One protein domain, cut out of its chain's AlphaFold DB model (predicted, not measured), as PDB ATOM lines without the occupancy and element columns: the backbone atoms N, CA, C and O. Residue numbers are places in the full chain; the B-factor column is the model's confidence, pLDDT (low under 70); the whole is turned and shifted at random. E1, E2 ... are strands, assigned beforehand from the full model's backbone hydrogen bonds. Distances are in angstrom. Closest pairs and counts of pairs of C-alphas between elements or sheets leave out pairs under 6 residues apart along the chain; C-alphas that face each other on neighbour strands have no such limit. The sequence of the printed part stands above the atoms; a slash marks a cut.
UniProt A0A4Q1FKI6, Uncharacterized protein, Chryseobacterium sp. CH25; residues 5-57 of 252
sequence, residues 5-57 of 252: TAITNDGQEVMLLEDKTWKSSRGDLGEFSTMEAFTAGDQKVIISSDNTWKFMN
ATOM      1  N   THR A   5      88.395  86.771 124.573       85.62
ATOM      2  CA  THR A   5      89.449  87.799 124.479       85.62
ATOM      3  C   THR A   5      88.883  89.215 124.620       85.62
ATOM      4  O   THR A   5      87.693  89.465 124.394       85.62
ATOM      5  N   ALA A   6      89.738  90.148 125.036       88.00
ATOM      6  CA  ALA A   6      89.448  91.573 125.098       88.00
ATOM      7  C   ALA A   6      90.686  92.406 124.737       88.00
ATOM      8  O   ALA A   6      91.816  91.929 124.841       88.00
ATOM      9  N   ILE A   7      90.461  93.654 124.334       89.56
ATOM     10  CA  ILE A   7      91.507  94.635 124.040       89.56
ATOM     11  C   ILE A   7      91.463  95.734 125.094       89.56
ATOM     12  O   ILE A   7      90.426  96.358 125.311       89.56
ATOM     13  N   THR A   8      92.577  95.965 125.768       88.25
ATOM     14  CA  THR A   8      92.723  97.003 126.792       88.25
ATOM     15  C   THR A   8      92.764  98.397 126.159       88.25
ATOM     16  O   THR A   8      93.033  98.541 124.965       88.25
ATOM     17  N   ASN A   9      92.516  99.455 126.939       86.06
ATOM     18  CA  ASN A   9      92.540 100.837 126.423       86.06
ATOM     19  C   ASN A   9      93.890 101.246 125.794       86.06
ATOM     20  O   ASN A   9      93.920 102.137 124.947       86.06
ATOM     21  N   ASP A  10      94.997 100.621 126.202       85.56
ATOM     22  CA  ASP A  10      96.340 100.817 125.640       85.56
ATOM     23  C   ASP A  10      96.665  99.858 124.475       85.56
ATOM     24  O   ASP A  10      97.778  99.874 123.950       85.56
ATOM     25  N   GLY A  11      95.690  99.059 124.027       85.88
ATOM     26  CA  GLY A  11      95.778  98.220 122.832       85.88
ATOM     27  C   GLY A  11      96.387  96.833 123.051       85.88
ATOM     28  O   GLY A  11      96.733  96.169 122.072       85.88
ATOM     29  N   GLN A  12      96.531  96.379 124.297       87.50
ATOM     30  CA  GLN A  12      97.001  95.029 124.599       87.50
ATOM     31  C   GLN A  12      95.857  94.022 124.521       87.50
ATOM     32  O   GLN A  12      94.732  94.278 124.944       87.50
ATOM     33  N   GLU A  13      96.159  92.839 123.998       88.81
ATOM     34  CA  GLU A  13      95.218  91.729 123.998       88.81
ATOM     35  C   GLU A  13      95.328  90.940 125.302       88.81
ATOM     36  O   GLU A  13      96.409  90.507 125.718       88.81
ATOM     37  N   VAL A  14      94.175  90.724 125.923       88.50
ATOM     38  CA  VAL A  14      94.027  89.958 127.155       88.50
ATOM     39  C   VAL A  14      93.011  88.843 126.960       88.50
ATOM     40  O   VAL A  14      92.052  88.963 126.198       88.50
ATOM     41  N   MET A  15      93.228  87.731 127.651       87.00
ATOM     42  CA  MET A  15      92.420  86.522 127.555       87.00
ATOM     43  C   MET A  15      91.812  86.206 128.911       87.00
ATOM     44  O   MET A  15      92.523  86.184 129.918       87.00
ATOM     45  N   LEU A  16      90.513  85.923 128.924       84.88
ATOM     46  CA  LEU A  16      89.827  85.400 130.093       84.88
ATOM     47  C   LEU A  16      89.983  83.879 130.127       84.88
ATOM     48  O   LEU A  16      89.611  83.174 129.183       84.88
ATOM     49  N   LEU A  17      90.553  83.389 131.221       79.88
ATOM     50  CA  LEU A  17      90.719  81.965 131.476       79.88
ATOM     51  C   LEU A  17      89.490  81.370 132.177       79.88
ATOM     52  O   LEU A  17      88.656  82.086 132.731       79.88
ATOM     53  N   GLU A  18      89.400  80.038 132.201       68.88
ATOM     54  CA  GLU A  18      88.310  79.314 132.880       68.88
ATOM     55  C   GLU A  18      88.264  79.575 134.394       68.88
ATOM     56  O   GLU A  18      87.188  79.571 134.993       68.88
ATOM     57  N   ASP A  19      89.413  79.886 135.001       72.62
ATOM     58  CA  ASP A  19      89.528  80.303 136.405       72.62
ATOM     59  C   ASP A  19      89.053  81.749 136.660       72.62
ATOM     60  O   ASP A  19      89.123  82.237 137.788       72.62
ATOM     61  N   LYS A  20      88.516  82.412 135.625       75.69
ATOM     62  CA  LYS A  20      87.987  83.784 135.619       75.69
ATOM     63  C   LYS A  20      89.048  84.866 135.794       75.69
ATOM     64  O   LYS A  20      88.687  86.012 136.063       75.69
ATOM     65  N   THR A  21      90.322  84.537 135.610       82.25
ATOM     66  CA  THR A  21      91.406  85.521 135.606       82.25
ATOM     67  C   THR A  21      91.698  86.011 134.192       82.25
ATOM     68  O   THR A  21      91.635  85.250 133.222       82.25
ATOM     69  N   TRP A  22      92.018  87.299 134.070       83.38
ATOM     70  CA  TRP A  22      92.549  87.861 132.831       83.38
ATOM     71  C   TRP A  22      94.066  87.708 132.799       83.38
ATOM     72  O   TRP A  22      94.739  88.004 133.784       83.38
ATOM     73  N   LYS A  23      94.611  87.274 131.661       83.50
ATOM     74  CA  LYS A  23      96.060  87.239 131.411       83.50
ATOM     75  C   LYS A  23      96.389  87.875 130.072       83.50
ATOM     76  O   LYS A  23      95.582  87.812 129.147       83.50
ATOM     77  N   SER A  24      97.572  88.467 129.950       81.00
ATOM     78  CA  SER A  24      98.050  88.955 128.655       81.00
ATOM     79  C   SER A  24      98.347  87.778 127.725       81.00
ATOM     80  O   SER A  24      98.850  86.738 128.159       81.00
ATOM     81  N   SER A  25      98.073  87.944 126.429       71.25
ATOM     82  CA  SER A  25      98.484  86.967 125.411       71.25
ATOM     83  C   SER A  25     100.004  86.925 125.199       71.25
ATOM     84  O   SER A  25     100.510  85.996 124.569       71.25
ATOM     85  N   ARG A  26     100.747  87.901 125.744       71.75
ATOM     86  CA  ARG A  26     102.192  88.086 125.536       71.75
ATOM     87  C   ARG A  26     103.046  88.031 126.811       71.75
ATOM     88  O   ARG A  26     104.252  88.242 126.710       71.75
ATOM     89  N   GLY A  27     102.471  87.750 127.984       71.50
ATOM     90  CA  GLY A  27     103.216  87.662 129.249       71.50
ATOM     91  C   GLY A  27     102.427  88.155 130.463       71.50
ATOM     92  O   GLY A  27     101.243  87.852 130.596       71.50
ATOM     93  N   ASP A  28     103.083  88.913 131.343       71.94
ATOM     94  CA  ASP A  28     102.444  89.571 132.490       71.94
ATOM     95  C   ASP A  28     101.774  90.889 132.073       71.94
ATOM     96  O   ASP A  28     102.263  91.602 131.198       71.94
ATOM     97  N   LEU A  29     100.667  91.240 132.734       74.38
ATOM     98  CA  LEU A  29      99.920  92.490 132.510       74.38
ATOM     99  C   LEU A  29     100.640  93.749 133.046       74.38
ATOM    100  O   LEU A  29     100.137  94.861 132.895       74.38
ATOM    101  N   GLY A  30     101.816  93.583 133.660       77.62
ATOM    102  CA  GLY A  30     102.570  94.656 134.308       77.62
ATOM    103  C   GLY A  30     101.943  95.129 135.624       77.62
ATOM    104  O   GLY A  30     101.024  94.510 136.155       77.62
ATOM    105  N   GLU A  31     102.461  96.234 136.166       82.19
ATOM    106  CA  GLU A  31     101.892  96.884 137.349       82.19
ATOM    107  C   GLU A  31     100.793  97.874 136.943       82.19
ATOM    108  O   GLU A  31     101.030  98.838 136.217       82.19
ATOM    109  N   PHE A  32      99.583  97.658 137.445       86.06
ATOM    110  CA  PHE A  32      98.439  98.552 137.285       86.06
ATOM    111  C   PHE A  32      97.560  98.441 138.530       86.06
ATOM    112  O   PHE A  32      97.557  97.407 139.186       86.06
ATOM    113  N   SER A  33      96.794  99.479 138.873       86.31
ATOM    114  CA  SER A  33      95.759  99.362 139.913       86.31
ATOM    115  C   SER A  33      94.478  98.759 139.335       86.31
ATOM    116  O   SER A  33      93.906  97.815 139.880       86.31
ATOM    117  N   THR A  34      94.047  99.318 138.206       91.00
ATOM    118  CA  THR A  34      92.877  98.913 137.430       91.00
ATOM    119  C   THR A  34      93.116  99.206 135.957       91.00
ATOM    120  O   THR A  34      93.733 100.221 135.631       91.00
ATOM    121  N   MET A  35      92.570  98.373 135.083       92.12
ATOM    122  CA  MET A  35      92.646  98.515 133.636       92.12
ATOM    123  C   MET A  35      91.261  98.322 133.023       92.12
ATOM    124  O   MET A  35      90.484  97.484 133.475       92.12
ATOM    125  N   GLU A  36      90.938  99.105 132.002       94.44
ATOM    126  CA  GLU A  36      89.717  98.918 131.220       94.44
ATOM    127  C   GLU A  36      90.025  98.095 129.971       94.44
ATOM    128  O   GLU A  36      91.063  98.297 129.333       94.44
ATOM    129  N   ALA A  37      89.111  97.191 129.619       91.56
ATOM    130  CA  ALA A  37      89.198  96.401 128.400       91.56
ATOM    131  C   ALA A  37      87.839  96.249 127.711       91.56
ATOM    132  O   ALA A  37      86.784  96.281 128.350       91.56
ATOM    133  N   PHE A  38      87.888  96.069 126.395       91.19
ATOM    134  CA  PHE A  38      86.758  95.863 125.503       91.19
ATOM    135  C   PHE A  38      86.737  94.415 125.032       91.19
ATOM    136  O   PHE A  38      87.652  93.972 124.343       91.19
ATOM    137  N   THR A  39      85.706  93.664 125.404       87.56
ATOM    138  CA  THR A  39      85.506  92.290 124.918       87.56
ATOM    139  C   THR A  39      85.209  92.281 123.420       87.56
ATOM    140  O   THR A  39      84.719  93.282 122.905       87.56
ATOM    141  N   ALA A  40      85.349  91.132 122.756       78.56
ATOM    142  CA  ALA A  40      84.948  90.961 121.353       78.56
ATOM    143  C   ALA A  40      83.503  91.417 121.032       78.56
ATOM    144  O   ALA A  40      83.238  91.861 119.921       78.56
ATOM    145  N   GLY A  41      82.578  91.343 121.997       78.62
ATOM    146  CA  GLY A  41      81.207  91.846 121.868       78.62
ATOM    147  C   GLY A  41      80.991  93.281 122.375       78.62
ATOM    148  O   GLY A  41      79.911  93.595 122.874       78.62
ATOM    149  N   ASP A  42      82.023  94.126 122.340       83.06
ATOM    150  CA  ASP A  42      82.004  95.551 122.715       83.06
ATOM    151  C   ASP A  42      81.572  95.869 124.161       83.06
ATOM    152  O   ASP A  42      81.298  97.023 124.512       83.06
ATOM    153  N   GLN A  43      81.536  94.879 125.059       89.31
ATOM    154  CA  GLN A  43      81.377  95.151 126.485       89.31
ATOM    155  C   GLN A  43      82.658  95.715 127.088       89.31
ATOM    156  O   GLN A  43      83.752  95.198 126.870       89.31
ATOM    157  N   LYS A  44      82.496  96.731 127.940       92.12
ATOM    158  CA  LYS A  44      83.572  97.258 128.780       92.12
ATOM    159  C   LYS A  44      83.646  96.509 130.106       92.12
ATOM    160  O   LYS A  44      82.650  96.433 130.838       92.12
ATOM    161  N   VAL A  45      84.837  96.043 130.450       93.06
ATOM    162  CA  VAL A  45      85.164  95.445 131.748       93.06
ATOM    163  C   VAL A  45      86.258  96.243 132.447       93.06
ATOM    164  O   VAL A  45      87.070  96.900 131.800       93.06
ATOM    165  N   ILE A  46      86.261  96.190 133.776       93.25
ATOM    166  CA  ILE A  46      87.325  96.726 134.626       93.25
ATOM    167  C   ILE A  46      88.053  95.532 135.232       93.25
ATOM    168  O   ILE A  46      87.418  94.734 135.919       93.25
ATOM    169  N   ILE A  47      89.354  95.430 134.979       92.12
ATOM    170  CA  ILE A  47      90.266  94.411 135.499       92.12
ATOM    171  C   ILE A  47      91.070  95.040 136.636       92.12
ATOM    172  O   ILE A  47      91.645  96.114 136.474       92.12
ATOM    173  N   SER A  48      91.098  94.389 137.789       91.38
ATOM    174  CA  SER A  48      91.854  94.806 138.970       91.38
ATOM    175  C   SER A  48      93.240  94.152 138.989       91.38
ATOM    176  O   SER A  48      93.449  93.109 138.375       91.38
ATOM    177  N   SER A  49      94.182  94.741 139.730       89.62
ATOM    178  CA  SER A  49      95.556  94.222 139.896       89.62
ATOM    179  C   SER A  49      95.663  92.778 140.422       89.62
ATOM    180  O   SER A  49      96.668  92.109 140.204       89.62
ATOM    181  N   ASP A  50      94.623  92.278 141.094       87.62
ATOM    182  CA  ASP A  50      94.509  90.899 141.587       87.62
ATOM    183  C   ASP A  50      93.909  89.931 140.546       87.62
ATOM    184  O   ASP A  50      93.544  88.803 140.874       87.62
ATOM    185  N   ASN A  51      93.804  90.370 139.288       83.12
ATOM    186  CA  ASN A  51      93.189  89.679 138.152       83.12
ATOM    187  C   ASN A  51      91.683  89.406 138.294       83.12
ATOM    188  O   ASN A  51      91.109  88.697 137.461       83.12
ATOM    189  N   THR A  52      91.019  89.986 139.300       87.94
ATOM    190  CA  THR A  52      89.554  90.025 139.350       87.94
ATOM    191  C   THR A  52      89.014  91.037 138.347       87.94
ATOM    192  O   THR A  52      89.726  91.934 137.891       87.94
ATOM    193  N   TRP A  53      87.742  90.911 137.978       91.69
ATOM    194  CA  TRP A  53      87.127  91.835 137.033       91.69
ATOM    195  C   TRP A  53      85.632  92.002 137.280       91.69
ATOM    196  O   TRP A  53      85.002  91.207 137.975       91.69
ATOM    197  N   LYS A  54      85.068  93.052 136.683       92.12
ATOM    198  CA  LYS A  54      83.625  93.322 136.670       92.12
ATOM    199  C   LYS A  54      83.202  94.031 135.393       92.12
ATOM    200  O   LYS A  54      84.005  94.713 134.753       92.12
ATOM    201  N   PHE A  55      81.923  93.929 135.049       92.94
ATOM    202  CA  PHE A  55      81.344  94.743 133.983       92.94
ATOM    203  C   PHE A  55      81.270  96.210 134.412       92.94
ATOM    204  O   PHE A  55      80.847  96.530 135.521       92.94
ATOM    205  N   MET A  56      81.647  97.122 133.515       94.12
ATOM    206  CA  MET A  56      81.530  98.558 133.776       94.12
ATOM    207  C   MET A  56      80.062  99.011 133.777       94.12
ATOM    208  O   MET A  56      79.669  99.890 134.547       94.12
ATOM    209  N   ASN A  57      79.231  98.410 132.919       93.31
ATOM    210  CA  ASN A  57      77.803  98.697 132.868       93.31
ATOM    211  C   ASN A  57      77.086  98.077 134.077       93.31
ATOM    212  O   ASN A  57      77.075  96.858 134.236       93.31
TER     213      ASN A  57
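What this domain is: This is residues 5 to 57 of the 252 residues of an uncharacterized protein of Chryseobacterium sp. CH25 (UniProt A0A4Q1FKI6). One antiparallel sheet of six short strands curls round like part of a barrel, left partly open, where the edge strands E3 and E6 approach each other at a single pair of C-alphas. It is made of two three-stranded meanders, E1 E2 E3 and E4 E5 E6, joined side by side through E1 and E4. The printed part has 53 residues with no named helix and six named strands, E1 to E6 along the chain, in the sheet order E3, E2, E1, E4, E5, E6. The class is all strand, though under half of the residues, 25 of 53, are in named elements. The whole is compact, with a radius of gyration of the C-alphas of 9.8 A, and rounded, spanning 25 by 24 by 18 A.

Where its parts are: E4, residues 34 to 39, is the longest strand at 16.0 A, from C-alpha 34 at (92.877, 98.913, 137.430). E5, residues 44 to 48, is 13.4 A long, and E6, residues 53 to 55, is 7.2 A long, ending at C-alpha 55 at (81.344, 94.743, 133.983). E1, residues 5 to 8, is 10.0 A long and begins at C-alpha 5 at (89.449, 87.799, 124.479). E2, residues 13 to 16, is 10.3 A long, and E3, residues 22 to 24, is 7.0 A long.

How they stand to each other: The sheet is strongly twisted, its C-alphas lying up to 6.0 A off its best plane, and curled, the way across it turning by 139 degrees. E1 and E4 are antiparallel at 131 degrees between directions, with N 7 and O 38 2.8 A apart, within hydrogen-bond range. E1 to E4 make a Greek key, a three-strand meander whose first strand is the antiparallel neighbour of the fourth. The hairpin E1 and E2 has N 14 and O 6 at 2.9 A, and the hairpin E2 and E3 has N 15 and O 23 at 2.8 A. On the other side of E1 from E2 lies E4; the hairpin E4 and E5 has N 37 and O 45 at 3.0 A, and the hairpin E5 and E6 has N 46 and O 54 at 2.9 A, each within hydrogen-bond range. Across the curl, the closest C-alphas of E3 and E5 are those of Trp 22 and Ile 47, 7.4 A apart, and those of E3 and E6 are of Trp 22 and Trp 53, 7.9 A apart. E2 and E6 are apart.

The domain as a whole: The farthest C-alphas, those of Gly 27 and Asn 57, are 27.9 A apart. The printed part has no cut. The link from E3 to E4, with 9 residues, is short; the other links are tight. The mean pLDDT of the printed part is 85.2, and residue 18 is under 70.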